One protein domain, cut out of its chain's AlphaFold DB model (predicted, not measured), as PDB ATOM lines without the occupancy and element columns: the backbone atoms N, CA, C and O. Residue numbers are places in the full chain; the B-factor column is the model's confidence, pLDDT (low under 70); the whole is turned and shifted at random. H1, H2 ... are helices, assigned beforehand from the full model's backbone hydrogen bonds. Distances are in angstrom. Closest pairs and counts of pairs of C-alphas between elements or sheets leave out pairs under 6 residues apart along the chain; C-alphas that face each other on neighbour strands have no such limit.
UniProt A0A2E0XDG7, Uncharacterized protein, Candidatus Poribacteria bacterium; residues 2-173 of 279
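What this domain is: This is residues 2 to 173 of the 279 residues of an uncharacterized protein of Candidatus Poribacteria bacterium (UniProt A0A2E0XDG7). The helices make an open, roughly triangular frame: H1 and H2 form a hairpin along one side, H5 packs near H2's last residues, and long H6 slants away from H5. Near H2's first residues H3 packs on it, H4 on H3 and H7 on H4; a link joins H6 to H7. The printed part has 172 residues with seven named helices, H1 to H7 in order, and no named strand: all helix, packing mostly crossed. It is only just compact, close to loose, with a radius of gyration of the C-alphas of 18.4 A, and spans 57 by 45 by 31 A.

How they stand to each other: H1, residues 2 to 19, touches H2, residues 24 to 48, in a hairpin at 44 degrees, closest at C-alphas 14 and 27, 5.3 A. The hub H2 touches H3, residues 60 to 68, at C-alphas 30 and 60, 5.2 A. H3 touches H4, residues 75 to 88, in a hairpin, closest at C-alphas 60 and 88, 6.2 A. H2 touches H5, residues 95 to 108, at C-alphas 42 and 97, 4.6 A, a tilt of 38 degrees, only just steep. H5 and H6, residues 113 to 142, form a hairpin, closest at C-alphas 106 and 113, 6.4 A. H7, residues 153 to 167, touches H4 at C-alphas 82 and 158, 4.9 A; H6 and H7 are apart. Every O i to N i+4 pair is within hydrogen-bond range in H1, H2, H3, H5 and H6, against 9 of 11 in H7 and 4 of 10 in H4, where 8 of 11 O i to N i+3 pairs are.

Where its parts are: H1 begins at C-alpha 2, (182.059, 173.580, 177.159), and H7 ends at C-alpha 167, (223.421, 183.919, 167.735). H2 is 35.9 A long and H6 42.1 A.

The domain as a whole: The C-alphas farthest apart, of Asp 110 and His 167, are 56.9 A apart. The printed part has no cut; the link H2 to H3 is long. Residue 150 is under pLDDT 70.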
ATOM      1  N   ALA A   2     181.124 172.808 178.003       76.12
ATOM      2  CA  ALA A   2     182.059 173.580 177.159       76.12
ATOM      3  C   ALA A   2     183.234 174.232 177.924       76.12
ATOM      4  O   ALA A   2     184.384 174.079 177.525       76.12
ATOM      5  N   TRP A   3     182.969 174.875 179.070       82.75
ATOM      6  CA  TRP A   3     184.017 175.479 179.910       82.75
ATOM      7  C   TRP A   3     185.055 174.470 180.409       82.75
ATOM      8  O   TRP A   3     186.247 174.755 180.385       82.75
ATOM      9  N   ALA A   4     184.616 173.268 180.793       88.25
ATOM     10  CA  ALA A   4     185.522 172.197 181.198       88.25
ATOM     11  C   ALA A   4     186.402 171.740 180.024       88.25
ATOM     12  O   ALA A   4     187.591 171.531 180.211       88.25
ATOM     13  N   GLY A   5     185.851 171.661 178.807       85.50
ATOM     14  CA  GLY A   5     186.627 171.352 177.603       85.50
ATOM     15  C   GLY A   5     187.715 172.389 177.310       85.50
ATOM     16  O   GLY A   5     188.843 172.011 177.014       85.50
ATOM     17  N   ILE A   6     187.405 173.681 177.457       86.25
ATOM     18  CA  ILE A   6     188.383 174.768 177.278       86.25
ATOM     19  C   ILE A   6     189.481 174.688 178.342       86.25
ATOM     20  O   ILE A   6     190.658 174.722 178.001       86.25
ATOM     21  N   ILE A   7     189.110 174.543 179.618       89.94
ATOM     22  CA  ILE A   7     190.074 174.478 180.727       89.94
ATOM     23  C   ILE A   7     190.971 173.242 180.590       89.94
ATOM     24  O   ILE A   7     192.189 173.354 180.700       89.94
ATOM     25  N   CYS A   8     190.393 172.073 180.297       92.50
ATOM     26  CA  CYS A   8     191.156 170.846 180.082       92.50
ATOM     27  C   CYS A   8     192.052 170.946 178.842       92.50
ATOM     28  O   CYS A   8     193.214 170.561 178.911       92.50
ATOM     29  N   GLY A   9     191.545 171.480 177.727       90.00
ATOM     30  CA  GLY A   9     192.318 171.669 176.497       90.00
ATOM     31  C   GLY A   9     193.503 172.610 176.701       90.00
ATOM     32  O   GLY A   9     194.637 172.244 176.400       90.00
ATOM     33  N   LEU A  10     193.262 173.778 177.304       90.69
ATOM     34  CA  LEU A  10     194.309 174.733 177.664       90.69
ATOM     35  C   LEU A  10     195.327 174.107 178.624       90.69
ATOM     36  O   LEU A  10     196.529 174.272 178.425       90.69
ATOM     37  N   GLY A  11     194.866 173.354 179.626       94.44
ATOM     38  CA  GLY A  11     195.729 172.654 180.576       94.44
ATOM     39  C   GLY A  11     196.629 171.614 179.907       94.44
ATOM     40  O   GLY A  11     197.833 171.603 180.154       94.44
ATOM     41  N   ILE A  12     196.076 170.785 179.014       95.31
ATOM     42  CA  ILE A  12     196.829 169.768 178.264       95.31
ATOM     43  C   ILE A  12     197.864 170.425 177.351       95.31
ATOM     44  O   ILE A  12     199.019 170.006 177.346       95.31
ATOM     45  N   LEU A  13     197.476 171.463 176.606       93.69
ATOM     46  CA  LEU A  13     198.381 172.174 175.704       93.69
ATOM     47  C   LEU A  13     199.509 172.871 176.472       93.69
ATOM     48  O   LEU A  13     200.679 172.708 176.133       93.69
ATOM     49  N   THR A  14     199.176 173.558 177.565       94.75
ATOM     50  CA  THR A  14     200.163 174.208 178.438       94.75
ATOM     51  C   THR A  14     201.130 173.189 179.040       94.75
ATOM     52  O   THR A  14     202.343 173.409 179.063       94.75
ATOM     53  N   PHE A  15     200.615 172.045 179.500       96.38
ATOM     54  CA  PHE A  15     201.443 170.957 180.008       96.38
ATOM     55  C   PHE A  15     202.345 170.379 178.913       96.38
ATOM     56  O   PHE A  15     203.524 170.135 179.161       96.38
ATOM     57  N   PHE A  16     201.830 170.210 177.695       96.00
ATOM     58  CA  PHE A  16     202.610 169.755 176.548       96.00
ATOM     59  C   PHE A  16     203.748 170.726 176.206       96.00
ATOM     60  O   PHE A  16     204.891 170.290 176.092       96.00
ATOM     61  N   GLY A  17     203.478 172.035 176.133       95.12
ATOM     62  CA  GLY A  17     204.506 173.059 175.909       95.12
ATOM     63  C   GLY A  17     205.580 173.065 176.999       95.12
ATOM     64  O   GLY A  17     206.775 173.093 176.701       95.12
ATOM     65  N   TYR A  18     205.168 172.925 178.263       96.19
ATOM     66  CA  TYR A  18     206.090 172.803 179.393       96.19
ATOM     67  C   TYR A  18     206.977 171.554 179.279       96.19
ATOM     68  O   TYR A  18     208.199 171.630 179.402       96.19
ATOM     69  N   ARG A  19     206.385 170.393 178.969       96.75
ATOM     70  CA  ARG A  19     207.123 169.134 178.762       96.75
ATOM     71  C   ARG A  19     208.033 169.169 177.534       96.75
ATOM     72  O   ARG A  19     209.036 168.462 177.532       96.75
ATOM     73  N   ALA A  20     207.713 169.984 176.533       94.69
ATOM     74  CA  ALA A  20     208.558 170.232 175.369       94.69
ATOM     75  C   ALA A  20     209.761 171.155 175.671       94.69
ATOM     76  O   ALA A  20     210.630 171.316 174.815       94.69
ATOM     77  N   GLY A  21     209.832 171.755 176.866       95.00
ATOM     78  CA  GLY A  21     210.963 172.574 177.319       95.00
ATOM     79  C   GLY A  21     210.669 174.068 177.461       95.00
ATOM     80  O   GLY A  21     211.568 174.824 177.829       95.00
ATOM     81  N   MET A  22     209.433 174.518 177.212       96.12
ATOM     82  CA  MET A  22     209.046 175.893 177.542       96.12
ATOM     83  C   MET A  22     208.991 176.084 179.057       96.12
ATOM     84  O   MET A  22     208.555 175.208 179.805       96.12
ATOM     85  N   SER A  23     209.378 177.267 179.517       96.00
ATOM     86  CA  SER A  23     209.078 177.710 180.877       96.00
ATOM     87  C   SER A  23     207.554 177.810 181.095       96.00
ATOM     88  O   SER A  23     206.812 178.034 180.128       96.00
ATOM     89  N   PRO A  24     207.045 177.594 182.325       94.75
ATOM     90  CA  PRO A  24     205.603 177.577 182.585       94.75
ATOM     91  C   PRO A  24     204.883 178.868 182.171       94.75
ATOM     92  O   PRO A  24     203.803 178.810 181.590       94.75
ATOM     93  N   ASP A  25     205.495 180.020 182.427       94.62
ATOM     94  CA  ASP A  25     205.007 181.351 182.067       94.62
ATOM     95  C   ASP A  25     204.914 181.542 180.548       94.62
ATOM     96  O   ASP A  25     203.873 181.980 180.049       94.62
ATOM     97  N   VAL A  26     205.942 181.131 179.797       95.94
ATOM     98  CA  VAL A  26     205.921 181.176 178.325       95.94
ATOM     99  C   VAL A  26     204.862 180.231 177.768       95.94
ATOM    100  O   VAL A  26     204.106 180.630 176.886       95.94
ATOM    101  N   SER A  27     204.759 179.009 178.299       96.38
ATOM    102  CA  SER A  27     203.772 178.024 177.840       96.38
ATOM    103  C   SER A  27     202.337 178.523 178.044       96.38
ATOM    104  O   SER A  27     201.536 178.523 177.106       96.38
ATOM    105  N   VAL A  28     202.017 179.030 179.242       95.69
ATOM    106  CA  VAL A  28     200.695 179.606 179.544       95.69
ATOM    107  C   VAL A  28     200.401 180.785 178.616       95.69
ATOM    108  O   VAL A  28     199.345 180.825 177.986       95.69
ATOM    109  N   THR A  29     201.339 181.728 178.492       95.31
ATOM    110  CA  THR A  29     201.158 182.939 177.674       95.31
ATOM    111  C   THR A  29     200.952 182.595 176.201       95.31
ATOM    112  O   THR A  29     200.053 183.135 175.556       95.31
ATOM    113  N   PHE A  30     201.732 181.645 175.679       95.62
ATOM    114  CA  PHE A  30     201.637 181.184 174.298       95.62
ATOM    115  C   PHE A  30     200.234 180.666 173.984       95.62
ATOM    116  O   PHE A  30     199.603 181.114 173.023       95.62
ATOM    117  N   PHE A  31     199.715 179.746 174.805       95.25
ATOM    118  CA  PHE A  31     198.409 179.154 174.537       95.25
ATOM    119  C   PHE A  31     197.250 180.105 174.844       95.25
ATOM    120  O   PHE A  31     196.224 180.028 174.171       95.25
ATOM    121  N   LEU A  32     197.409 181.053 175.773       94.19
ATOM    122  CA  LEU A  32     196.431 182.128 175.961       94.19
ATOM    123  C   LEU A  32     196.310 183.008 174.713       94.19
ATOM    124  O   LEU A  32     195.193 183.238 174.249       94.19
ATOM    125  N   PHE A  33     197.429 183.449 174.128       93.38
ATOM    126  CA  PHE A  33     197.400 184.195 172.865       93.38
ATOM    127  C   PHE A  33     196.851 183.354 171.716       93.38
ATOM    128  O   PHE A  33     196.024 183.843 170.949       93.38
ATOM    129  N   PHE A  34     197.232 182.077 171.633       92.94
ATOM    130  CA  PHE A  34     196.710 181.162 170.622       92.94
ATOM    131  C   PHE A  34     195.179 181.058 170.687       92.94
ATOM    132  O   PHE A  34     194.505 181.217 169.670       92.94
ATOM    133  N   TYR A  35     194.606 180.860 171.879       91.25
ATOM    134  CA  TYR A  35     193.154 180.803 172.059       91.25
ATOM    135  C   TYR A  35     192.475 182.155 171.821       91.25
ATOM    136  O   TYR A  35     191.407 182.194 171.210       91.25
ATOM    137  N   ALA A  36     193.076 183.262 172.263       91.06
ATOM    138  CA  ALA A  36     192.539 184.597 172.014       91.06
ATOM    139  C   ALA A  36     192.434 184.885 170.507       91.06
ATOM    140  O   ALA A  36     191.375 185.307 170.039       91.06
ATOM    141  N   LEU A  37     193.487 184.574 169.741       90.44
ATOM    142  CA  LEU A  37     193.489 184.669 168.281       90.44
ATOM    143  C   LEU A  37     192.484 183.702 167.654       90.44
ATOM    144  O   LEU A  37     191.702 184.113 166.802       90.44
ATOM    145  N   SER A  38     192.422 182.454 168.130       91.31
ATOM    146  CA  SER A  38     191.443 181.460 167.670       91.31
ATOM    147  C   SER A  38     190.009 181.987 167.771       91.31
ATOM    148  O   SER A  38     189.234 181.880 166.820       91.31
ATOM    149  N   ILE A  39     189.654 182.585 168.912       90.88
ATOM    150  CA  ILE A  39     188.327 183.159 169.157       90.88
ATOM    151  C   ILE A  39     188.108 184.397 168.289       90.88
ATOM    152  O   ILE A  39     187.060 184.504 167.654       90.88
ATOM    153  N   ALA A  40     189.073 185.318 168.247       88.81
ATOM    154  CA  ALA A  40     188.973 186.547 167.463       88.81
ATOM    155  C   ALA A  40     188.732 186.247 165.978       88.81
ATOM    156  O   ALA A  40     187.823 186.808 165.374       88.81
ATOM    157  N   ILE A  41     189.475 185.294 165.423       88.88
ATOM    158  CA  ILE A  41     189.373 184.877 164.023       88.88
ATOM    159  C   ILE A  41     188.073 184.119 163.752       88.88
ATOM    160  O   ILE A  41     187.412 184.333 162.738       88.88
ATOM    161  N   THR A  42     187.644 183.271 164.686       91.06
ATOM    162  CA  THR A  42     186.352 182.582 164.575       91.06
ATOM    163  C   THR A  42     185.190 183.574 164.568       91.06
ATOM    164  O   THR A  42     184.266 183.439 163.768       91.06
ATOM    165  N   ARG A  43     185.246 184.609 165.414       88.69
ATOM    166  CA  ARG A  43     184.257 185.695 165.418       88.69
ATOM    167  C   ARG A  43     184.308 186.524 164.145       88.69
ATOM    168  O   ARG A  43     183.261 186.792 163.569       88.69
ATOM    169  N   LEU A  44     185.509 186.870 163.689       87.44
ATOM    170  CA  LEU A  44     185.728 187.566 162.426       87.44
ATOM    171  C   LEU A  44     185.042 186.827 161.270       87.44
ATOM    172  O   LEU A  44     184.294 187.438 160.505       87.44
ATOM    173  N   ARG A  45     185.237 185.504 161.188       86.94
ATOM    174  CA  ARG A  45     184.607 184.674 160.156       86.94
ATOM    175  C   ARG A  45     183.092 184.565 160.312       86.94
ATOM    176  O   ARG A  45     182.364 184.599 159.325       86.94
ATOM    177  N   ALA A  46     182.595 184.510 161.545       87.88
ATOM    178  CA  ALA A  46     181.158 184.511 161.809       87.88
ATOM    179  C   ALA A  46     180.469 185.835 161.419       87.88
ATOM    180  O   ALA A  46     179.323 185.817 160.974       87.88
ATOM    181  N   GLU A  47     181.146 186.972 161.600       84.62
ATOM    182  CA  GLU A  47     180.593 188.313 161.365       84.62
ATOM    183  C   GLU A  47     180.692 188.744 159.892       84.62
ATOM    184  O   GLU A  47     179.745 189.317 159.351       84.62
ATOM    185  N   VAL A  48     181.827 188.476 159.237       79.62
ATOM    186  CA  VAL A  48     182.153 189.038 157.910       79.62
ATOM    187  C   VAL A  48     182.197 187.975 156.804       79.62
ATOM    188  O   VAL A  48     182.154 188.312 155.620       79.62
ATOM    189  N   GLY A  49     182.205 186.687 157.157       82.31
ATOM    190  CA  GLY A  49     182.290 185.572 156.213       82.31
ATOM    191  C   GLY A  49     183.722 185.069 156.052       82.31
ATOM    192  O   GLY A  49     184.388 184.798 157.040       82.31
ATOM    193  N   PHE A  50     184.215 184.930 154.821       75.19
ATOM    194  CA  PHE A  50     185.582 184.467 154.549       75.19
ATOM    195  C   PHE A  50     186.467 185.635 154.078       75.19
ATOM    196  O   PHE A  50     186.726 185.755 152.880       75.19
ATOM    197  N   PRO A  51     186.871 186.567 154.967       75.75
ATOM    198  CA  PRO A  51     187.889 187.540 154.610       75.75
ATOM    199  C   PRO A  51     189.238 186.829 154.498       75.75
ATOM    200  O   PRO A  51     189.500 185.880 155.238       75.75
ATOM    201  N   ASP A  52     190.115 187.318 153.631       74.38
ATOM    202  CA  ASP A  52     191.526 186.963 153.734       74.38
ATOM    203  C   ASP A  52     192.085 187.506 155.059       74.38
ATOM    204  O   ASP A  52     191.893 188.676 155.379       74.38
ATOM    205  N   HIS A  53     192.704 186.645 155.863       76.12
ATOM    206  CA  HIS A  53     193.346 187.015 157.124       76.12
ATOM    207  C   HIS A  53     194.419 185.975 157.453       76.12
ATOM    208  O   HIS A  53     194.157 184.932 158.042       76.12
ATOM    209  N   ASP A  54     195.662 186.249 157.085       70.81
ATOM    210  CA  ASP A  54     196.764 185.341 157.403       70.81
ATOM    211  C   ASP A  54     197.280 185.528 158.838       70.81
ATOM    212  O   ASP A  54     197.797 184.580 159.432       70.81
ATOM    213  N   VAL A  55     197.132 186.734 159.406       77.75
ATOM    214  CA  VAL A  55     197.755 187.158 160.679       77.75
ATOM    215  C   VAL A  55     199.235 186.750 160.697       77.75
ATOM    216  O   VAL A  55     199.789 186.291 161.698       77.75
ATOM    217  N   HIS A  56     199.882 186.859 159.535       73.12
ATOM    218  CA  HIS A  56     201.252 186.413 159.379       73.12
ATOM    219  C   HIS A  56     202.163 187.344 160.178       73.12
ATOM    220  O   HIS A  56     202.031 188.563 160.121       73.12
ATOM    221  N   PHE A  57     203.047 186.757 160.986       76.69
ATOM    222  CA  PHE A  57     203.863 187.473 161.976       76.69
ATOM    223  C   PHE A  57     203.094 188.139 163.137       76.69
ATOM    224  O   PHE A  57     203.698 188.863 163.922       76.69
ATOM    225  N   GLY A  58     201.799 187.853 163.311       82.19
ATOM    226  CA  GLY A  58     200.994 188.307 164.456       82.19
ATOM    227  C   GLY A  58     200.670 187.207 165.475       82.19
ATOM    228  O   GLY A  58     199.815 187.404 166.335       82.19
ATOM    229  N   GLY A  59     201.295 186.034 165.354       88.62
ATOM    230  CA  GLY A  59     201.019 184.870 166.192       88.62
ATOM    231  C   GLY A  59     201.632 184.943 167.600       88.62
ATOM    232  O   GLY A  59     202.410 185.848 167.911       88.62
ATOM    233  N   PRO A  60     201.344 183.946 168.461       92.12
ATOM    234  CA  PRO A  60     201.828 183.902 169.843       92.12
ATOM    235  C   PRO A  60     203.344 184.042 169.977       92.12
ATOM    236  O   PRO A  60     203.825 184.688 170.904       92.12
ATOM    237  N   ILE A  61     204.096 183.475 169.028       92.38
ATOM    238  CA  ILE A  61     205.557 183.565 168.989       92.38
ATOM    239  C   ILE A  61     205.999 185.024 168.903       92.38
ATOM    240  O   ILE A  61     206.781 185.470 169.734       92.38
ATOM    241  N   GLN A  62     205.475 185.769 167.932       90.31
ATOM    242  CA  GLN A  62     205.834 187.164 167.704       90.31
ATOM    243  C   GLN A  62     205.314 188.069 168.807       90.31
ATOM    244  O   GLN A  62     206.024 188.979 169.224       90.31
ATOM    245  N   MET A  63     204.108 187.808 169.317       91.31
ATOM    246  CA  MET A  63     203.548 188.568 170.433       91.31
ATOM    247  C   MET A  63     204.442 188.467 171.672       91.31
ATOM    248  O   MET A  63     204.715 189.480 172.312       91.31
ATOM    249  N   ILE A  64     204.951 187.272 171.992       93.56
ATOM    250  CA  ILE A  64     205.861 187.073 173.125       93.56
ATOM    251  C   ILE A  64     207.221 187.713 172.837       93.56
ATOM    252  O   ILE A  64     207.671 188.557 173.611       93.56
ATOM    253  N   THR A  65     207.874 187.362 171.724       92.56
ATOM    254  CA  THR A  65     209.240 187.837 171.445       92.56
ATOM    255  C   THR A  65     209.324 189.345 171.249       92.56
ATOM    256  O   THR A  65     210.316 189.937 171.661       92.56
ATOM    257  N   SER A  66     208.290 189.979 170.693       90.44
ATOM    258  CA  SER A  66     208.245 191.439 170.525       90.44
ATOM    259  C   SER A  66     207.954 192.173 171.835       90.44
ATOM    260  O   SER A  66     208.319 193.336 171.970       90.44
ATOM    261  N   SER A  67     207.313 191.512 172.809       90.62
ATOM    262  CA  SER A  67     206.963 192.131 174.095       90.62
ATOM    263  C   SER A  67     208.085 192.048 175.124       90.62
ATOM    264  O   SER A  67     208.301 192.995 175.873       90.62
ATOM    265  N   VAL A  68     208.787 190.913 175.202       92.94
ATOM    266  CA  VAL A  68     209.825 190.698 176.228       92.94
ATOM    267  C   VAL A  68     211.233 190.572 175.656       92.94
ATOM    268  O   VAL A  68     212.188 190.467 176.420       92.94
ATOM    269  N   GLY A  69     211.398 190.605 174.333       92.75
ATOM    270  CA  GLY A  69     212.676 190.308 173.690       92.75
ATOM    271  C   GLY A  69     213.037 188.825 173.794       92.75
ATOM    272  O   GLY A  69     212.570 188.088 174.665       92.75
ATOM    273  N   THR A  70     213.897 188.345 172.901       93.69
ATOM    274  CA  THR A  70     214.337 186.939 172.944       93.69
ATOM    275  C   THR A  70     215.411 186.705 174.005       93.69
ATOM    276  O   THR A  70     215.500 185.596 174.535       93.69
ATOM    277  N   ALA A  71     216.176 187.743 174.372       93.06
ATOM    278  CA  ALA A  71     217.218 187.696 175.398       93.06
ATOM    279  C   ALA A  71     216.679 187.315 176.787       93.06
ATOM    280  O   ALA A  71     217.338 186.560 177.500       93.06
ATOM    281  N   ASN A  72     215.469 187.768 177.132       93.88
ATOM    282  CA  ASN A  72     214.847 187.529 178.440       93.88
ATOM    283  C   ASN A  72     214.125 186.179 178.548       93.88
ATOM    284  O   ASN A  72     213.694 185.790 179.631       93.88
ATOM    285  N   LEU A  73     213.995 185.442 177.443       94.31
ATOM    286  CA  LEU A  73     213.452 184.088 177.461       94.31
ATOM    287  C   LEU A  73     214.528 183.099 177.903       94.31
ATOM    288  O   LEU A  73     215.679 183.182 177.457       94.31
ATOM    289  N   SER A  74     214.135 182.106 178.708       93.25
ATOM    290  CA  SER A  74     215.028 180.995 179.042       93.25
ATOM    291  C   SER A  74     215.522 180.311 177.767       93.25
ATOM    292  O   SER A  74     214.784 180.190 176.787       93.25
ATOM    293  N   GLN A  75     216.770 179.837 177.777       91.88
ATOM    294  CA  GLN A  75     217.374 179.192 176.609       91.88
ATOM    295  C   GLN A  75     216.511 178.034 176.085       91.88
ATOM    296  O   GLN A  75     216.309 177.917 174.881       91.88
ATOM    297  N   ALA A  76     215.937 177.230 176.986       93.75
ATOM    298  CA  ALA A  76     215.026 176.150 176.621       93.75
ATOM    299  C   ALA A  76     213.758 176.674 175.917       93.75
ATOM    300  O   ALA A  76     213.425 176.201 174.835       93.75
ATOM    301  N   SER A  77     213.112 177.722 176.446       94.75
ATOM    302  CA  SER A  77     211.921 178.318 175.811       94.75
ATOM    303  C   SER A  77     212.234 178.892 174.431       94.75
ATOM    304  O   SER A  77     211.454 178.727 173.497       94.75
ATOM    305  N   ARG A  78     213.398 179.536 174.292       92.19
ATOM    306  CA  ARG A  78     213.875 180.111 173.031       92.19
ATOM    307  C   ARG A  78     214.100 179.041 171.959       92.19
ATOM    308  O   ARG A  78     213.844 179.306 170.790       92.19
ATOM    309  N   ILE A  79     214.542 177.847 172.359       92.25
ATOM    310  CA  ILE A  79     214.753 176.712 171.452       92.25
ATOM    311  C   ILE A  79     213.433 176.027 171.092       92.25
ATOM    312  O   ILE A  79     213.204 175.684 169.935       92.25
ATOM    313  N   THR A  80     212.560 175.833 172.078       93.75
ATOM    314  CA  THR A  80     211.318 175.078 171.902       93.75
ATOM    315  C   THR A  80     210.248 175.879 171.161       93.75
ATOM    316  O   THR A  80     209.503 175.311 170.370       93.75
ATOM    317  N   MET A  81     210.148 177.193 171.380       94.00
ATOM    318  CA  MET A  81     209.058 178.005 170.830       94.00
ATOM    319  C   MET A  81     208.966 178.004 169.293       94.00
ATOM    320  O   MET A  81     207.859 177.793 168.797       94.00
ATOM    321  N   PRO A  82     210.062 178.130 168.514       92.56
ATOM    322  CA  PRO A  82     210.010 177.989 167.059       92.56
ATOM    323  C   PRO A  82     209.458 176.640 166.587       92.56
ATOM    324  O   PRO A  82     208.857 176.572 165.523       92.56
ATOM    325  N   LEU A  83     209.580 175.560 167.369       92.06
ATOM    326  CA  LEU A  83     209.024 174.253 166.991       92.06
ATOM    327  C   LEU A  83     207.490 174.266 166.917       92.06
ATOM    328  O   LEU A  83     206.905 173.423 166.246       92.06
ATOM    329  N   PHE A  84     206.837 175.241 167.556       92.25
ATOM    330  CA  PHE A  84     205.391 175.454 167.486       92.25
ATOM    331  C   PHE A  84     204.961 176.346 166.312       92.25
ATOM    332  O   PHE A  84     203.777 176.655 166.175       92.25
ATOM    333  N   TRP A  85     205.883 176.711 165.416       89.56
ATOM    334  CA  TRP A  85     205.587 177.521 164.234       89.56
ATOM    335  C   TRP A  85     204.454 176.942 163.378       89.56
ATOM    336  O   TRP A  85     203.644 177.693 162.844       89.56
ATOM    337  N   PHE A  86     204.318 175.613 163.321       86.81
ATOM    338  CA  PHE A  86     203.259 174.937 162.565       86.81
ATOM    339  C   PHE A  86     201.825 175.321 162.983       86.81
ATOM    340  O   PHE A  86     200.921 175.191 162.163       86.81
ATOM    341  N   ILE A  87     201.609 175.811 164.214       88.12
ATOM    342  CA  ILE A  87     200.300 176.314 164.683       88.12
ATOM    343  C   ILE A  87     200.235 177.835 164.834       88.12
ATOM    344  O   ILE A  87     199.155 178.372 165.053       88.12
ATOM    345  N   SER A  88     201.365 178.539 164.765       87.69
ATOM    346  CA  SER A  88     201.430 179.986 165.022       87.69
ATOM    347  C   SER A  88     201.839 180.823 163.811       87.69
ATOM    348  O   SER A  88     201.853 182.047 163.908       87.69
ATOM    349  N   ARG A  89     202.231 180.191 162.699       86.06
ATOM    350  CA  ARG A  89     202.772 180.860 161.506       86.06
ATOM    351  C   ARG A  89     201.748 181.744 160.795       86.06
ATOM    352  O   ARG A  89     202.070 182.877 160.428       86.06
ATOM    353  N   ARG A  90     200.571 181.179 160.525       84.56
ATOM    354  CA  ARG A  90     199.423 181.800 159.851       84.56
ATOM    355  C   ARG A  90     198.140 181.204 160.410       84.56
ATOM    356  O   ARG A  90     198.134 180.052 160.839       84.56
ATOM    357  N   PHE A  91     197.078 181.995 160.404       83.81
ATOM    358  CA  PHE A  91     195.772 181.622 160.940       83.81
ATOM    359  C   PHE A  91     194.655 181.617 159.878       83.81
ATOM    360  O   PHE A  91     193.486 181.439 160.216       83.81
ATOM    361  N   ASP A  92     195.016 181.742 158.603       77.56
ATOM    362  CA  ASP A  92     194.119 181.631 157.443       77.56
ATOM    363  C   ASP A  92     193.333 180.300 157.428       77.56
ATOM    364  O   ASP A  92     192.114 180.275 157.245       77.56
ATOM    365  N   ASN A  93     194.016 179.190 157.721       78.31
ATOM    366  CA  ASN A  93     193.469 177.830 157.768       78.31
ATOM    367  C   ASN A  93     193.226 177.344 159.207       78.31
ATOM    368  O   ASN A  93     193.404 176.166 159.534       78.31
ATOM    369  N   HIS A  94     192.866 178.255 160.115       87.00
ATOM    370  CA  HIS A  94     192.695 177.902 161.519       87.00
ATOM    371  C   HIS A  94     191.523 176.925 161.731       87.00
ATOM    372  O   HIS A  94     190.429 177.096 161.194       87.00
ATOM    373  N   ILE A  95     191.726 175.912 162.578       87.12
ATOM    374  CA  ILE A  95     190.796 174.779 162.749       87.12
ATOM    375  C   ILE A  95     189.437 175.218 163.319       87.12
ATOM    376  O   ILE A  95     188.389 174.739 162.888       87.12
ATOM    377  N   MET A  96     189.437 176.134 164.292       89.88
ATOM    378  CA  MET A  96     188.221 176.528 165.020       89.88
ATOM    379  C   MET A  96     187.137 177.163 164.118       89.88
ATOM    380  O   MET A  96     185.985 176.735 164.208       89.88
ATOM    381  N   PRO A  97     187.451 178.099 163.201       89.69
ATOM    382  CA  PRO A  97     186.463 178.572 162.235       89.69
ATOM    383  C   PRO A  97     185.914 177.492 161.294       89.69
ATOM    384  O   PRO A  97     184.712 177.474 161.043       89.69
ATOM    385  N   HIS A  98     186.749 176.560 160.816       88.38
ATOM    386  CA  HIS A  98     186.275 175.447 159.983       88.38
ATOM    387  C   HIS A  98     185.277 174.558 160.739       88.38
ATOM    388  O   HIS A  98     184.273 174.120 160.178       88.38
ATOM    389  N   GLN A  99     185.513 174.330 162.036       91.00
ATOM    390  CA  GLN A  99     184.566 173.620 162.897       91.00
ATOM    391  C   GLN A  99     183.262 174.405 163.083       91.00
ATOM    392  O   GLN A  99     182.187 173.813 163.004       91.00
ATOM    393  N   LEU A 100     183.335 175.727 163.290       90.88
ATOM    394  CA  LEU A 100     182.150 176.582 163.413       90.88
ATOM    395  C   LEU A 100     181.278 176.518 162.151       90.88
ATOM    396  O   LEU A 100     180.062 176.356 162.249       90.88
ATOM    397  N   GLU A 101     181.891 176.619 160.973       90.25
ATOM    398  CA  GLU A 101     181.191 176.513 159.692       90.25
ATOM    399  C   GLU A 101     180.581 175.124 159.493       90.25
ATOM    400  O   GLU A 101     179.415 175.025 159.111       90.25
ATOM    401  N   GLY A 102     181.310 174.057 159.836       90.12
ATOM    402  CA  GLY A 102     180.789 172.689 159.816       90.12
ATOM    403  C   GLY A 102     179.558 172.514 160.711       90.12
ATOM    404  O   GLY A 102     178.545 171.964 160.276       90.12
ATOM    405  N   PHE A 103     179.590 173.054 161.933       91.50
ATOM    406  CA  PHE A 103     178.421 173.057 162.816       91.50
ATOM    407  C   PHE A 103     177.276 173.897 162.261       91.50
ATOM    408  O   PHE A 103     176.116 173.512 162.408       91.50
ATOM    409  N   LYS A 104     177.573 175.011 161.584       91.75
ATOM    410  CA  LYS A 104     176.530 175.831 160.974       91.75
ATOM    411  C   LYS A 104     175.867 175.145 159.780       91.75
ATOM    412  O   LYS A 104     174.660 175.285 159.605       91.75
ATOM    413  N   ILE A 105     176.624 174.397 158.981       91.12
ATOM    414  CA  ILE A 105     176.089 173.575 157.887       91.12
ATOM    415  C   ILE A 105     175.190 172.472 158.447       91.12
ATOM    416  O   ILE A 105     174.096 172.265 157.919       91.12
ATOM    417  N   ALA A 106     175.617 171.819 159.532       92.69
ATOM    418  CA  ALA A 106     174.828 170.781 160.181       92.69
ATOM    419  C   ALA A 106     173.489 171.319 160.708       92.69
ATOM    420  O   ALA A 106     172.449 170.735 160.429       92.69
ATOM    421  N   ASP A 107     173.516 172.476 161.374       92.25
ATOM    422  CA  ASP A 107     172.328 173.196 161.854       92.25
ATOM    423  C   ASP A 107     171.378 173.596 160.710       92.25
ATOM    424  O   ASP A 107     170.165 173.497 160.837       92.25
ATOM    425  N   ARG A 108     171.912 174.028 159.560       94.38
ATOM    426  CA  ARG A 108     171.097 174.444 158.402       94.38
ATOM    427  C   ARG A 108     170.535 173.292 157.573       94.38
ATOM    428  O   ARG A 108     169.597 173.522 156.816       94.38
ATOM    429  N   SER A 109     171.130 172.110 157.680       93.75
ATOM    430  CA  SER A 109     170.772 170.922 156.896       93.75
ATOM    431  C   SER A 109     170.065 169.854 157.738       93.75
ATOM    432  O   SER A 109     169.968 168.713 157.293       93.75
ATOM    433  N   ASP A 110     169.637 170.199 158.960       91.56
ATOM    434  CA  ASP A 110     169.040 169.286 159.946       91.56
ATOM    435  C   ASP A 110     169.876 168.008 160.181       91.56
ATOM    436  O   ASP A 110     169.356 166.911 160.403       91.56
ATOM    437  N   MET A 111     171.206 168.132 160.122       93.38
ATOM    438  CA  MET A 111     172.123 167.016 160.351       93.38
ATOM    439  C   MET A 111     172.358 166.800 161.843       93.38
ATOM    440  O   MET A 111     172.459 167.734 162.638       93.38
ATOM    441  N   GLU A 112     172.551 165.540 162.227       92.25
ATOM    442  CA  GLU A 112     172.909 165.205 163.599       92.25
ATOM    443  C   GLU A 112     174.299 165.767 163.956       92.25
ATOM    444  O   GLU A 112     175.318 165.429 163.339       92.25
ATOM    445  N   VAL A 113     174.353 166.604 164.997       88.00
ATOM    446  CA  VAL A 113     175.592 167.257 165.453       88.00
ATOM    447  C   VAL A 113     176.667 166.226 165.806       88.00
ATOM    448  O   VAL A 113     177.825 166.399 165.434       88.00
ATOM    449  N   GLN A 114     176.298 165.118 166.458       89.12
ATOM    450  CA  GLN A 114     177.253 164.067 166.831       89.12
ATOM    451  C   GLN A 114     177.895 163.405 165.609       89.12
ATOM    452  O   GLN A 114     179.111 163.221 165.580       89.12
ATOM    453  N   ARG A 115     177.105 163.095 164.572       90.94
ATOM    454  CA  ARG A 115     177.639 162.550 163.314       90.94
ATOM    455  C   ARG A 115     178.577 163.541 162.643       90.94
ATOM    456  O   ARG A 115     179.646 163.146 162.199       90.94
ATOM    457  N   THR A 116     178.217 164.824 162.646       90.88
ATOM    458  CA  THR A 116     179.062 165.897 162.100       90.88
ATOM    459  C   THR A 116     180.410 165.965 162.817       90.88
ATOM    460  O   THR A 116     181.448 166.014 162.160       90.88
ATOM    461  N   VAL A 117     180.423 165.894 164.155       91.25
ATOM    462  CA  VAL A 117     181.667 165.837 164.945       91.25
ATOM    463  C   VAL A 117     182.519 164.638 164.530       91.25
ATOM    464  O   VAL A 117     183.704 164.805 164.250       91.25
ATOM    465  N   TRP A 118     181.934 163.440 164.444       93.31
ATOM    466  CA  TRP A 118     182.671 162.240 164.041       93.31
ATOM    467  C   TRP A 118     183.214 162.320 162.613       93.31
ATOM    468  O   TRP A 118     184.347 161.905 162.376       93.31
ATOM    469  N   SER A 119     182.461 162.898 161.676       92.31
ATOM    470  CA  SER A 119     182.931 163.142 160.309       92.31
ATOM    471  C   SER A 119     184.110 164.113 160.271       92.31
ATOM    472  O   SER A 119     185.083 163.849 159.568       92.31
ATOM    473  N   ILE A 120     184.066 165.194 161.061       92.00
ATOM    474  CA  ILE A 120     185.187 166.136 161.193       92.00
ATOM    475  C   ILE A 120     186.414 165.418 161.771       92.00
ATOM    476  O   ILE A 120     187.501 165.532 161.213       92.00
ATOM    477  N   LEU A 121     186.251 164.641 162.847       92.50
ATOM    478  CA  LEU A 121     187.354 163.904 163.476       92.50
ATOM    479  C   LEU A 121     187.989 162.883 162.523       92.50
ATOM    480  O   LEU A 121     189.214 162.803 162.439       92.50
ATOM    481  N   LEU A 122     187.170 162.137 161.779       95.00
ATOM    482  CA  LEU A 122     187.646 161.195 160.768       95.00
ATOM    483  C   LEU A 122     188.393 161.923 159.644       95.00
ATOM    484  O   LEU A 122     189.483 161.501 159.265       95.00
ATOM    485  N   GLY A 123     187.840 163.034 159.148       93.56
ATOM    486  CA  GLY A 123     188.470 163.864 158.123       93.56
ATOM    487  C   GLY A 123     189.829 164.405 158.566       93.56
ATOM    488  O   GLY A 123     190.792 164.321 157.810       93.56
ATOM    489  N   VAL A 124     189.939 164.874 159.813       92.19
ATOM    490  CA  VAL A 124     191.209 165.319 160.406       92.19
ATOM    491  C   VAL A 124     192.207 164.164 160.492       92.19
ATOM    492  O   VAL A 124     193.346 164.316 160.058       92.19
ATOM    493  N   ALA A 125     191.800 162.997 161.000       94.44
ATOM    494  CA  ALA A 125     192.688 161.843 161.134       94.44
ATOM    495  C   ALA A 125     193.231 161.365 159.776       94.44
ATOM    496  O   ALA A 125     194.440 161.188 159.613       94.44
ATOM    497  N   VAL A 126     192.350 161.214 158.783       96.31
ATOM    498  CA  VAL A 126     192.731 160.834 157.415       96.31
ATOM    499  C   VAL A 126     193.595 161.918 156.774       96.31
ATOM    500  O   VAL A 126     194.614 161.598 156.167       96.31
ATOM    501  N   GLY A 127     193.235 163.192 156.946       93.81
ATOM    502  CA  GLY A 127     193.972 164.336 156.409       93.81
ATOM    503  C   GLY A 127     195.400 164.423 156.941       93.81
ATOM    504  O   GLY A 127     196.322 164.647 156.159       93.81
ATOM    505  N   ILE A 128     195.610 164.168 158.236       92.94
ATOM    506  CA  ILE A 128     196.946 164.092 158.840       92.94
ATOM    507  C   ILE A 128     197.762 162.984 158.165       92.94
ATOM    508  O   ILE A 128     198.831 163.258 157.620       92.94
ATOM    509  N   VAL A 129     197.250 161.747 158.140       96.12
ATOM    510  CA  VAL A 129     197.971 160.596 157.563       96.12
ATOM    511  C   VAL A 129     198.283 160.815 156.081       96.12
ATOM    512  O   VAL A 129     199.417 160.603 155.651       96.12
ATOM    513  N   ALA A 130     197.301 161.282 155.308       96.00
ATOM    514  CA  ALA A 130     197.459 161.555 153.885       96.00
ATOM    515  C   ALA A 130     198.494 162.656 153.632       96.00
ATOM    516  O   ALA A 130     199.344 162.498 152.760       96.00
ATOM    517  N   THR A 131     198.471 163.738 154.415       90.75
ATOM    518  CA  THR A 131     199.411 164.858 154.264       90.75
ATOM    519  C   THR A 131     200.843 164.421 154.556       90.75
ATOM    520  O   THR A 131     201.733 164.684 153.751       90.75
ATOM    521  N   PHE A 132     201.073 163.693 155.658       91.12
ATOM    522  CA  PHE A 132     202.398 163.154 155.981       91.12
ATOM    523  C   PHE A 132     202.899 162.187 154.906       91.12
ATOM    524  O   PHE A 132     204.054 162.283 154.493       91.12
ATOM    525  N   TRP A 133     202.037 161.292 154.412       94.50
ATOM    526  CA  TRP A 133     202.398 160.394 153.316       94.50
ATOM    527  C   TRP A 133     202.766 161.191 152.063       94.50
ATOM    528  O   TRP A 133     203.890 161.064 151.579       94.50
ATOM    529  N   ILE A 134     201.859 162.015 151.533       91.06
ATOM    530  CA  ILE A 134     202.059 162.735 150.268       91.06
ATOM    531  C   ILE A 134     203.308 163.615 150.334       91.06
ATOM    532  O   ILE A 134     204.092 163.610 149.382       91.06
ATOM    533  N   LEU A 135     203.527 164.310 151.455       87.50
ATOM    534  CA  LEU A 135     204.711 165.139 151.656       87.50
ATOM    535  C   LEU A 135     205.987 164.295 151.585       87.50
ATOM    536  O   LEU A 135     206.875 164.613 150.794       87.50
ATOM    537  N   LEU A 136     206.072 163.201 152.349       90.19
ATOM    538  CA  LEU A 136     207.251 162.331 152.355       90.19
ATOM    539  C   LEU A 136     207.472 161.671 150.992       90.19
ATOM    540  O   LEU A 136     208.569 161.738 150.445       90.19
ATOM    541  N   HIS A 137     206.433 161.075 150.409       92.31
ATOM    542  CA  HIS A 137     206.521 160.390 149.122       92.31
ATOM    543  C   HIS A 137     206.974 161.332 148.003       92.31
ATOM    544  O   HIS A 137     207.881 160.994 147.243       92.31
ATOM    545  N   THR A 138     206.390 162.531 147.927       87.56
ATOM    546  CA  THR A 138     206.773 163.535 146.925       87.56
ATOM    547  C   THR A 138     208.197 164.032 147.160       87.56
ATOM    548  O   THR A 138     208.968 164.120 146.207       87.56
ATOM    549  N   SER A 139     208.577 164.263 148.423       87.88
ATOM    550  CA  SER A 139     209.936 164.682 148.795       87.88
ATOM    551  C   SER A 139     210.992 163.655 148.378       87.88
ATOM    552  O   SER A 139     212.027 164.032 147.833       87.88
ATOM    553  N   PHE A 140     210.731 162.356 148.567       90.94
ATOM    554  CA  PHE A 140     211.644 161.287 148.143       90.94
ATOM    555  C   PHE A 140     211.670 161.076 146.627       90.94
ATOM    556  O   PHE A 140     212.697 160.678 146.086       90.94
ATOM    557  N   LYS A 141     210.552 161.321 145.935       90.75
ATOM    558  CA  LYS A 141     210.439 161.092 144.489       90.75
ATOM    559  C   LYS A 141     211.059 162.214 143.658       90.75
ATOM    560  O   LYS A 141     211.727 161.933 142.669       90.75
ATOM    561  N   VAL A 142     210.792 163.468 144.020       87.19
ATOM    562  CA  VAL A 142     211.237 164.653 143.263       87.19
ATOM    563  C   VAL A 142     212.567 165.186 143.809       87.19
ATOM    564  O   VAL A 142     213.357 165.768 143.069       87.19
ATOM    565  N   GLY A 143     212.858 164.916 145.085       87.06
ATOM    566  CA  GLY A 143     213.940 165.550 145.830       87.06
ATOM    567  C   GLY A 143     213.479 166.893 146.389       87.06
ATOM    568  O   GLY A 143     212.852 167.681 145.682       87.06
ATOM    569  N   LEU A 144     213.795 167.156 147.659       81.25
ATOM    570  CA  LEU A 144     213.399 168.381 148.365       81.25
ATOM    571  C   LEU A 144     213.808 169.657 147.613       81.25
ATOM    572  O   LEU A 144     212.990 170.559 147.477       81.25
ATOM    573  N   ASP A 145     215.023 169.698 147.061       82.19
ATOM    574  CA  ASP A 145     215.558 170.862 146.330       82.19
ATOM    575  C   ASP A 145     214.845 171.149 145.002       82.19
ATOM    576  O   ASP A 145     214.886 172.273 144.507       82.19
ATOM    577  N   ASN A 146     214.159 170.153 144.439       83.62
ATOM    578  CA  ASN A 146     213.399 170.284 143.197       83.62
ATOM    579  C   ASN A 146     211.897 170.486 143.453       83.62
ATOM    580  O   ASN A 146     211.114 170.559 142.502       83.62
ATOM    581  N   MET A 147     211.460 170.526 144.717       79.81
ATOM    582  CA  MET A 147     210.062 170.794 145.029       79.81
ATOM    583  C   MET A 147     209.721 172.254 144.707       79.81
ATOM    584  O   MET A 147     210.506 173.154 145.013       79.81
ATOM    585  N   PRO A 148     208.539 172.525 144.131       75.88
ATOM    586  CA  PRO A 148     208.118 173.890 143.862       75.88
ATOM    587  C   PRO A 148     208.001 174.695 145.163       75.88
ATOM    588  O   PRO A 148     207.623 174.165 146.217       75.88
ATOM    589  N   HIS A 149     208.298 175.993 145.073       71.06
ATOM    590  CA  HIS A 149     208.034 176.952 146.144       71.06
ATOM    591  C   HIS A 149     206.560 176.836 146.571       71.06
ATOM    592  O   HIS A 149     205.690 176.787 145.694       71.06
ATOM    593  N   PRO A 150     206.249 176.781 147.879       68.69
ATOM    594  CA  PRO A 150     207.089 177.159 149.027       68.69
ATOM    595  C   PRO A 150     207.604 175.982 149.879       68.69
ATOM    596  O   PRO A 150     207.929 176.156 151.054       68.69
ATOM    597  N   SER A 151     207.638 174.770 149.318       71.69
ATOM    598  CA  SER A 151     207.806 173.514 150.069       71.69
ATOM    599  C   SER A 151     209.009 173.505 151.028       71.69
ATOM    600  O   SER A 151     208.899 173.034 152.158       71.69
ATOM    601  N   LEU A 152     210.148 174.052 150.596       75.69
ATOM    602  CA  LEU A 152     211.361 174.161 151.410       75.69
ATOM    603  C   LEU A 152     211.373 175.397 152.309       75.69
ATOM    604  O   LEU A 152     211.818 175.321 153.455       75.69
ATOM    605  N   ASP A 153     210.905 176.531 151.797       77.19
ATOM    606  CA  ASP A 153     211.069 177.827 152.452       77.19
ATOM    607  C   ASP A 153     210.307 177.881 153.774       77.19
ATOM    608  O   ASP A 153     210.869 178.249 154.806       77.19
ATOM    609  N   TRP A 154     209.067 177.389 153.792       79.06
ATOM    610  CA  TRP A 154     208.248 177.395 155.007       79.06
ATOM    611  C   TRP A 154     208.761 176.427 156.078       79.06
ATOM    612  O   TRP A 154     208.632 176.701 157.270       79.06
ATOM    613  N   GLY A 155     209.383 175.315 155.672       81.69
ATOM    614  CA  GLY A 155     210.013 174.368 156.596       81.69
ATOM    615  C   GLY A 155     211.319 174.889 157.209       81.69
ATOM    616  O   GLY A 155     211.712 174.441 158.286       81.69
ATOM    617  N   ARG A 156     211.991 175.843 156.548       86.94
ATOM    618  CA  ARG A 156     213.241 176.469 157.015       86.94
ATOM    619  C   ARG A 156     213.017 177.635 157.979       86.94
ATOM    620  O   ARG A 156     213.916 177.933 158.768       86.94
ATOM    621  N   GLU A 157     211.849 178.276 157.951       89.06
ATOM    622  CA  GLU A 157     211.520 179.422 158.817       89.06
ATOM    623  C   GLU A 157     211.776 179.151 160.320       89.06
ATOM    624  O   GLU A 157     212.508 179.934 160.930       89.06
ATOM    625  N   PRO A 158     211.288 178.046 160.936       91.00
ATOM    626  CA  PRO A 158     211.514 177.771 162.361       91.00
ATOM    627  C   PRO A 158     212.996 177.686 162.726       91.00
ATOM    628  O   PRO A 158     213.423 178.191 163.765       91.00
ATOM    629  N   TRP A 159     213.789 177.063 161.853       91.44
ATOM    630  CA  TRP A 159     215.225 176.892 162.045       91.44
ATOM    631  C   TRP A 159     215.983 178.203 161.882       91.44
ATOM    632  O   TRP A 159     216.938 178.450 162.612       91.44
ATOM    633  N   SER A 160     215.516 179.068 160.984       91.62
ATOM    634  CA  SER A 160     216.073 180.407 160.792       91.62
ATOM    635  C   SER A 160     215.847 181.276 162.033       91.62
ATOM    636  O   SER A 160     216.790 181.902 162.514       91.62
ATOM    637  N   TYR A 161     214.643 181.240 162.623       89.69
ATOM    638  CA  TYR A 161     214.375 181.896 163.911       89.69
ATOM    639  C   TYR A 161     215.242 181.336 165.032       89.69
ATOM    640  O   TYR A 161     215.842 182.097 165.788       89.69
ATOM    641  N   LEU A 162     215.335 180.007 165.125       92.06
ATOM    642  CA  LEU A 162     216.152 179.347 166.135       92.06
ATOM    643  C   LEU A 162     217.615 179.796 166.044       92.06
ATOM    644  O   LEU A 162     218.196 180.214 167.045       92.06
ATOM    645  N   GLN A 163     218.197 179.740 164.846       93.62
ATOM    646  CA  GLN A 163     219.565 180.177 164.591       93.62
ATOM    647  C   GLN A 163     219.743 181.655 164.962       93.62
ATOM    648  O   GLN A 163     220.673 181.998 165.693       93.62
ATOM    649  N   GLN A 164     218.832 182.522 164.517       91.75
ATOM    650  CA  GLN A 164     218.884 183.952 164.804       91.75
ATOM    651  C   GLN A 164     218.856 184.233 166.311       91.75
ATOM    652  O   GLN A 164     219.684 184.991 166.804       91.75
ATOM    653  N   TRP A 165     217.954 183.610 167.068       91.75
ATOM    654  CA  TRP A 165     217.805 183.894 168.499       91.75
ATOM    655  C   TRP A 165     218.924 183.291 169.360       91.75
ATOM    656  O   TRP A 165     219.166 183.750 170.481       91.75
ATOM    657  N   LEU A 166     219.611 182.261 168.856       90.06
ATOM    658  CA  LEU A 166     220.804 181.704 169.493       90.06
ATOM    659  C   LEU A 166     222.034 182.594 169.277       90.06
ATOM    660  O   LEU A 166     222.778 182.824 170.227       90.06
ATOM    661  N   HIS A 167     222.240 183.109 168.061       92.94
ATOM    662  CA  HIS A 167     223.421 183.919 167.735       92.94
ATOM    663  C   HIS A 167     223.266 185.406 168.053       92.94
ATOM    664  O   HIS A 167     224.253 186.090 168.317       92.94
ATOM    665  N   SER A 168     222.049 185.932 167.989       92.75
ATOM    666  CA  SER A 168     221.769 187.360 168.127       92.75
ATOM    667  C   SER A 168     220.455 187.558 168.881       92.75
ATOM    668  O   SER A 168     219.440 187.920 168.280       92.75
ATOM    669  N   PRO A 169     220.441 187.277 170.199       90.00
ATOM    670  CA  PRO A 169     219.277 187.555 171.016       90.00
ATOM    671  C   PRO A 169     218.973 189.053 171.024       90.00
ATOM    672  O   PRO A 169     219.858 189.895 171.140       90.00
ATOM    673  N   THR A 170     217.693 189.362 170.908       91.81
ATOM    674  CA  THR A 170     217.141 190.712 170.899       91.81
ATOM    675  C   THR A 170     216.711 191.120 172.301       91.81
ATOM    676  O   THR A 170     216.076 190.339 173.019       91.81
ATOM    677  N   GLU A 171     217.051 192.346 172.689       93.69
ATOM    678  CA  GLU A 171     216.553 192.965 173.917       93.69
ATOM    679  C   GLU A 171     215.100 193.444 173.760       93.69
ATOM    680  O   GLU A 171     214.469 193.260 172.718       93.69
ATOM    681  N   ILE A 172     214.557 194.026 174.829       94.00
ATOM    682  CA  ILE A 172     213.218 194.611 174.830       94.00
ATOM    683  C   ILE A 172     213.224 195.849 173.935       94.00
ATOM    684  O   ILE A 172     213.933 196.818 174.204       94.00
ATOM    685  N   ASP A 173     212.383 195.838 172.906       91.88
ATOM    686  CA  ASP A 173     212.170 196.998 172.054       91.88
ATOM    687  C   ASP A 173     210.939 197.784 172.526       91.88
ATOM    688  O   ASP A 173     209.793 197.510 172.155       91.88
TER     689      ASP A 173